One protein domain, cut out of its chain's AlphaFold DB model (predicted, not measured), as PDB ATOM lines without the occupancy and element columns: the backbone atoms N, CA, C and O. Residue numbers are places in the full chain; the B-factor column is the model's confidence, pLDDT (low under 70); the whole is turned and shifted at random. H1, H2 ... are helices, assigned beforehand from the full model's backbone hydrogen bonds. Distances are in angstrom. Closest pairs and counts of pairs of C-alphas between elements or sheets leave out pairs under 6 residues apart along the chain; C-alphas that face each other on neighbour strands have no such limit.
ATOM      1  N   GLY A   7     270.953 329.991 410.053       89.62
ATOM      2  CA  GLY A   7     270.549 330.963 411.073       89.62
ATOM      3  C   GLY A   7     270.624 332.407 410.571       89.62
ATOM      4  O   GLY A   7     269.742 333.219 410.851       89.62
ATOM      5  N   ILE A   8     271.629 332.716 409.750       90.44
ATOM      6  CA  ILE A   8     271.782 334.031 409.114       90.44
ATOM      7  C   ILE A   8     270.693 334.273 408.062       90.44
ATOM      8  O   ILE A   8     270.217 335.400 407.914       90.44
ATOM      9  N   LEU A   9     270.268 333.225 407.351       91.56
ATOM     10  CA  LEU A   9     269.170 333.306 406.391       91.56
ATOM     11  C   LEU A   9     267.840 333.659 407.078       91.56
ATOM     12  O   LEU A   9     267.124 334.542 406.608       91.56
ATOM     13  N   HIS A  10     267.547 333.048 408.228       91.25
ATOM     14  CA  HIS A  10     266.370 333.404 409.028       91.25
ATOM     15  C   HIS A  10     266.474 334.815 409.617       91.25
ATOM     16  O   HIS A  10     265.521 335.584 409.511       91.25
ATOM     17  N   ALA A  11     267.648 335.219 410.117       91.75
ATOM     18  CA  ALA A  11     267.869 336.593 410.572       91.75
ATOM     19  C   ALA A  11     267.640 337.624 409.448       91.75
ATOM     20  O   ALA A  11     267.102 338.707 409.691       91.75
ATOM     21  N   TYR A  12     267.998 337.287 408.203       91.06
ATOM     22  CA  TYR A  12     267.671 338.100 407.030       91.06
ATOM     23  C   TYR A  12     266.158 338.187 406.783       91.06
ATOM     24  O   TYR A  12     265.645 339.284 406.562       91.06
ATOM     25  N   LEU A  13     265.433 337.067 406.856       91.56
ATOM     26  CA  LEU A  13     263.977 337.038 406.666       91.56
ATOM     27  C   LEU A  13     263.215 337.811 407.747       91.56
ATOM     28  O   LEU A  13     262.220 338.476 407.440       91.56
ATOM     29  N   ASP A  14     263.692 337.767 408.985       89.94
ATOM     30  CA  ASP A  14     263.075 338.452 410.121       89.94
ATOM     31  C   ASP A  14     263.418 339.951 410.178       89.94
ATOM     32  O   ASP A  14     262.881 340.681 411.008       89.94
ATOM     33  N   GLY A  15     264.285 340.438 409.281       90.00
ATOM     34  CA  GLY A  15     264.773 341.821 409.290       90.00
ATOM     35  C   GLY A  15     265.768 342.112 410.419       90.00
ATOM     36  O   GLY A  15     266.158 343.260 410.609       90.00
ATOM     37  N   ALA A  16     266.218 341.080 411.134       89.69
ATOM     38  CA  ALA A  16     267.182 341.165 412.228       89.69
ATOM     39  C   ALA A  16     268.639 341.258 411.739       89.69
ATOM     40  O   ALA A  16     269.567 341.338 412.540       89.69
ATOM     41  N   LEU A  17     268.877 341.272 410.422       85.38
ATOM     42  CA  LEU A  17     270.234 341.371 409.881       85.38
ATOM     43  C   LEU A  17     270.923 342.695 410.248       85.38
ATOM     44  O   LEU A  17     272.142 342.729 410.391       85.38
ATOM     45  N   ASP A  18     270.159 343.774 410.426       79.44
ATOM     46  CA  ASP A  18     270.702 345.080 410.816       79.44
ATOM     47  C   ASP A  18     271.143 345.126 412.298       79.44
ATOM     48  O   ASP A  18     271.808 346.079 412.707       79.44
ATOM     49  N   GLU A  19     270.825 344.095 413.095       81.31
ATOM     50  CA  GLU A  19     271.335 343.918 414.464       81.31
ATOM     51  C   GLU A  19     272.747 343.304 414.492       81.31
ATOM     52  O   GLU A  19     273.438 343.384 415.512       81.31
ATOM     53  N   LEU A  20     273.215 342.734 413.372       73.31
ATOM     54  CA  LEU A  20     274.605 342.304 413.224       73.31
ATOM     55  C   LEU A  20     275.545 343.508 413.032       73.31
ATOM     56  O   LEU A  20     275.128 344.576 412.569       73.31
ATOM     57  N   PRO A  21     276.850 343.357 413.331       78.00
ATOM     58  CA  PRO A  21     277.844 344.376 413.019       78.00
ATOM     59  C   PRO A  21     277.719 344.831 411.556       78.00
ATOM     60  O   PRO A  21     277.727 344.020 410.636       78.00
ATOM     61  N   SER A  22     277.613 346.145 411.333       65.69
ATOM     62  CA  SER A  22     277.249 346.767 410.038       65.69
ATOM     63  C   SER A  22     278.052 346.333 408.792       65.69
ATOM     64  O   SER A  22     277.607 346.561 407.664       65.69
ATOM     65  N   GLY A  23     279.216 345.697 408.962       70.50
ATOM     66  CA  GLY A  23     279.990 345.097 407.871       70.50
ATOM     67  C   GLY A  23     279.407 343.779 407.350       70.50
ATOM     68  O   GLY A  23     279.412 343.547 406.138       70.50
ATOM     69  N   ASP A  24     278.836 342.965 408.235       80.75
ATOM     70  CA  ASP A  24     278.407 341.598 407.933       80.75
ATOM     71  C   ASP A  24     277.093 341.605 407.151       80.75
ATOM     72  O   ASP A  24     276.964 340.936 406.125       80.75
ATOM     73  N   ALA A  25     276.152 342.470 407.537       85.00
ATOM     74  CA  ALA A  25     274.856 342.588 406.874       85.00
ATOM     75  C   ALA A  25     274.969 342.976 405.387       85.00
ATOM     76  O   ALA A  25     274.186 342.532 404.542       85.00
ATOM     77  N   ARG A  26     275.942 343.825 405.029       87.69
ATOM     78  CA  ARG A  26     276.192 344.186 403.624       87.69
ATOM     79  C   ARG A  26     276.833 343.031 402.858       87.69
ATOM     80  O   ARG A  26     276.357 342.717 401.772       87.69
ATOM     81  N   ALA A  27     277.849 342.386 403.430       89.12
ATOM     82  CA  ALA A  27     278.523 341.254 402.798       89.12
ATOM     83  C   ALA A  27     277.557 340.085 402.534       89.12
ATOM     84  O   ALA A  27     277.590 339.478 401.466       89.12
ATOM     85  N   ILE A  28     276.640 339.816 403.467       90.06
ATOM     86  CA  ILE A  28     275.610 338.779 403.327       90.06
ATOM     87  C   ILE A  28     274.621 339.142 402.213       90.06
ATOM     88  O   ILE A  28     274.330 338.305 401.361       90.06
ATOM     89  N   ARG A  29     274.154 340.399 402.142       90.56
ATOM     90  CA  ARG A  29     273.287 340.866 401.041       90.56
ATOM     91  C   ARG A  29     273.970 340.754 399.675       90.56
ATOM     92  O   ARG A  29     273.348 340.296 398.720       90.56
ATOM     93  N   GLU A  30     275.243 341.130 399.586       92.56
ATOM     94  CA  GLU A  30     276.045 340.974 398.366       92.56
ATOM     95  C   GLU A  30     276.210 339.495 397.985       92.56
ATOM     96  O   GLU A  30     276.075 339.136 396.815       92.56
ATOM     97  N   HIS A  31     276.420 338.615 398.967       93.62
ATOM     98  CA  HIS A  31     276.513 337.179 398.734       93.62
ATOM     99  C   HIS A  31     275.192 336.578 398.232       93.62
ATOM    100  O   HIS A  31     275.206 335.843 397.247       93.62
ATOM    101  N   LEU A  32     274.051 336.905 398.851       93.12
ATOM    102  CA  LEU A  32     272.725 336.448 398.401       93.12
ATOM    103  C   LEU A  32     272.399 336.947 396.977       93.12
ATOM    104  O   LEU A  32     271.739 336.259 396.194       93.12
ATOM    105  N   ALA A  33     272.917 338.121 396.599       92.88
ATOM    106  CA  ALA A  33     272.813 338.637 395.237       92.88
ATOM    107  C   ALA A  33     273.731 337.906 394.236       92.88
ATOM    108  O   ALA A  33     273.378 337.805 393.061       92.88
ATOM    109  N   ALA A  34     274.874 337.369 394.667       94.06
ATOM    110  CA  ALA A  34     275.843 336.708 393.790       94.06
ATOM    111  C   ALA A  34     275.664 335.180 393.690       94.06
ATOM    112  O   ALA A  34     275.936 334.602 392.637       94.06
ATOM    113  N   CYS A  35     275.224 334.515 394.761       96.31
ATOM    114  CA  CYS A  35     275.143 333.057 394.840       96.31
ATOM    115  C   CYS A  35     273.733 332.543 394.477       96.31
ATOM    116  O   CYS A  35     272.780 332.833 395.202       96.31
ATOM    117  N   PRO A  36     273.570 331.755 393.394       94.44
ATOM    118  CA  PRO A  36     272.263 331.228 392.997       94.44
ATOM    119  C   PRO A  36     271.718 330.172 393.969       94.44
ATOM    120  O   PRO A  36     270.511 330.097 394.160       94.44
ATOM    121  N   GLU A  37     272.586 329.391 394.614       94.31
ATOM    122  CA  GLU A  37     272.172 328.349 395.566       94.31
ATOM    123  C   GLU A  37     271.581 328.956 396.841       94.31
ATOM    124  O   GLU A  37     270.486 328.587 397.253       94.31
ATOM    125  N   CYS A  38     272.247 329.961 397.419       95.00
ATOM    126  CA  CYS A  38     271.723 330.663 398.593       95.00
ATOM    127  C   CYS A  38     270.426 331.427 398.279       95.00
ATOM    128  O   CYS A  38     269.604 331.621 399.168       95.00
ATOM    129  N   ARG A  39     270.218 331.842 397.022       94.88
ATOM    130  CA  ARG A  39     268.954 332.447 396.584       94.88
ATOM    131  C   ARG A  39     267.831 331.420 396.473       94.88
ATOM    132  O   ARG A  39     266.731 331.708 396.919       94.88
ATOM    133  N   ALA A  40     268.110 330.234 395.934       95.25
ATOM    134  CA  ALA A  40     267.126 329.157 395.876       95.25
ATOM    135  C   ALA A  40     266.677 328.730 397.286       95.25
ATOM    136  O   ALA A  40     265.484 328.590 397.531       95.25
ATOM    137  N   LEU A  41     267.621 328.617 398.228       94.25
ATOM    138  CA  LEU A  41     267.310 328.354 399.639       94.25
ATOM    139  C   LEU A  41     266.484 329.486 400.268       94.25
ATOM    140  O   LEU A  41     265.531 329.226 400.994       94.25
ATOM    141  N   LEU A  42     266.810 330.748 399.967       95.19
ATOM    142  CA  LEU A  42     266.029 331.895 400.438       95.19
ATOM    143  C   LEU A  42     264.574 331.843 399.946       95.19
ATOM    144  O   LEU A  42     263.666 332.130 400.718       95.19
ATOM    145  N   GLU A  43     264.355 331.502 398.676       95.56
ATOM    146  CA  GLU A  43     263.016 331.388 398.079       95.56
ATOM    147  C   GLU A  43     262.198 330.251 398.718       95.56
ATOM    148  O   GLU A  43     261.008 330.424 398.983       95.56
ATOM    149  N   GLU A  44     262.834 329.116 399.024       96.00
ATOM    150  CA  GLU A  44     262.198 328.000 399.737       96.00
ATOM    151  C   GLU A  44     261.729 328.419 401.139       96.00
ATOM    152  O   GLU A  44     260.557 328.248 401.486       96.00
ATOM    153  N   GLU A  45     262.608 329.054 401.914       96.06
ATOM    154  CA  GLU A  45     262.290 329.533 403.263       96.06
ATOM    155  C   GLU A  45     261.224 330.645 403.255       96.06
ATOM    156  O   GLU A  45     260.354 330.699 404.131       96.06
ATOM    157  N   GLN A  46     261.223 331.515 402.236       95.50
ATOM    158  CA  GLN A  46     260.149 332.494 402.024       95.50
ATOM    159  C   GLN A  46     258.802 331.808 401.789       95.50
ATOM    160  O   GLN A  46     257.811 332.198 402.408       95.50
ATOM    161  N   GLY A  47     258.768 330.755 400.967       95.56
ATOM    162  CA  GLY A  47     257.558 329.972 400.722       95.56
ATOM    163  C   GLY A  47     257.003 329.325 401.994       95.56
ATOM    164  O   GLY A  47     255.803 329.416 402.262       95.56
ATOM    165  N   ILE A  48     257.873 328.741 402.827       94.25
ATOM    166  CA  ILE A  48     257.483 328.151 404.120       94.25
ATOM    167  C   ILE A  48     256.906 329.223 405.050       94.25
ATOM    168  O   ILE A  48     255.869 329.010 405.693       94.25
ATOM    169  N   ARG A  49     257.541 330.399 405.115       93.94
ATOM    170  CA  ARG A  49     257.065 331.519 405.932       93.94
ATOM    171  C   ARG A  49     255.694 332.005 405.474       93.94
ATOM    172  O   ARG A  49     254.807 332.172 406.308       93.94
ATOM    173  N   GLU A  50     255.504 332.225 404.178       94.94
ATOM    174  CA  GLU A  50     254.225 332.668 403.618       94.94
ATOM    175  C   GLU A  50     253.115 331.646 403.870       94.94
ATOM    176  O   GLU A  50     252.029 332.017 404.314       94.94
ATOM    177  N   GLN A  51     253.401 330.354 403.685       94.81
ATOM    178  CA  GLN A  51     252.461 329.278 403.994       94.81
ATOM    179  C   GLN A  51     252.091 329.260 405.481       94.81
ATOM    180  O   GLN A  51     250.916 329.149 405.832       94.81
ATOM    181  N   THR A  52     253.079 329.405 406.362       94.38
ATOM    182  CA  THR A  52     252.860 329.452 407.811       94.38
ATOM    183  C   THR A  52     252.003 330.657 408.189       94.38
ATOM    184  O   THR A  52     251.036 330.517 408.933       94.38
ATOM    185  N   LEU A  53     252.298 331.835 407.633       92.75
ATOM    186  CA  LEU A  53     251.494 333.037 407.845       92.75
ATOM    187  C   LEU A  53     250.070 332.873 407.308       92.75
ATOM    188  O   LEU A  53     249.138 333.329 407.961       92.75
ATOM    189  N   ALA A  54     249.875 332.190 406.180       93.19
ATOM    190  CA  ALA A  54     248.548 331.901 405.645       93.19
ATOM    191  C   ALA A  54     247.739 330.976 406.570       93.19
ATOM    192  O   ALA A  54     246.557 331.222 406.801       93.19
ATOM    193  N   ILE A  55     248.378 329.951 407.145       90.50
ATOM    194  CA  ILE A  55     247.753 329.064 408.136       90.50
ATOM    195  C   ILE A  55     247.377 329.854 409.395       90.50
ATOM    196  O   ILE A  55     246.262 329.724 409.894       90.50
ATOM    197  N   LEU A  56     248.289 330.694 409.890       90.38
ATOM    198  CA  LEU A  56     248.079 331.486 411.104       90.38
ATOM    199  C   LEU A  56     247.073 332.632 410.918       90.38
ATOM    200  O   LEU A  56     246.419 333.022 411.882       90.38
TER     201      LEU A  56
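Overview. This is residues 7 to 56 of the 424 residues of the protein "zf-HC2 domain-containing protein" of Gemmatimonadetes bacterium (UniProt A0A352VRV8). What shape does the backbone make? The two longer helices, H3 and H4, meet near Cys 35 and make a corner like an L, with the short H1 inside its angle and the still shorter H2 by the first part of H3; residues 50 to 56 of H4 stick out. What is it built of? The printed part has 50 residues with four named helices, in the order H1, H2, H3, H4, and no named strand; its class is all helix. How spread out is it? It is flat, spanning 36 by 24 by 13 A, and only just loose, close to compact, with a radius of gyration of the C-alphas of 11.8 A.

Along the chain. Where do the first helices lie? H1 is residues 7 to 13, 10.0 A long from C-alpha 7 at (270.549, 330.963, 411.073). H2 is residues 16 to 19, 5.5 A long. Where do the longer ones lie? H3, residues 22 to 34, is 19.2 A long. H4, residues 36 to 56, is 30.2 A long and ends with C-alpha 56 at (248.079, 331.486, 411.104).

Arrangement. What is around H1? H1 and H2 are close but not clearly touching, their closest C-alphas, of Ala 11 and Leu 17, 5.4 A apart. H1 and H4 are also close but not clearly touching, at 6.9 A between the closest C-alphas, of Leu 9 and Leu 42, and run the same way at a steep tilt of 65 degrees. H1 and H3 are near each other, with 8 pairs of C-alphas within 10 A. How do the others stand? H2 and H3 are close but not clearly touching, the closest C-alphas being those of Leu 17 and Ala 25, 5.6 A apart, while H2 and H4 are apart. H3 and H4 only just touch, and only at the corner, with 3 pairs of C-alphas within 8 A, the closest those of Leu 32 and Arg 39 at 5.8 A; they are about perpendicular, at 78 degrees. What do the N and O atoms show? Every O i to N i+4 pair is within hydrogen-bond range in H1 and H4, and 8 of 9 are in H3; H2 is too short for such a pair.

Size, cuts and confidence. How far does it reach? The two C-alphas farthest apart, of Gly 23 and Ile 55, are 36.0 A apart. Is it unbroken, and how sure is the model? The printed part has no cut, and its three links are tight. The mean pLDDT of the printed part is 90.1, with Ser 22 alone under 70.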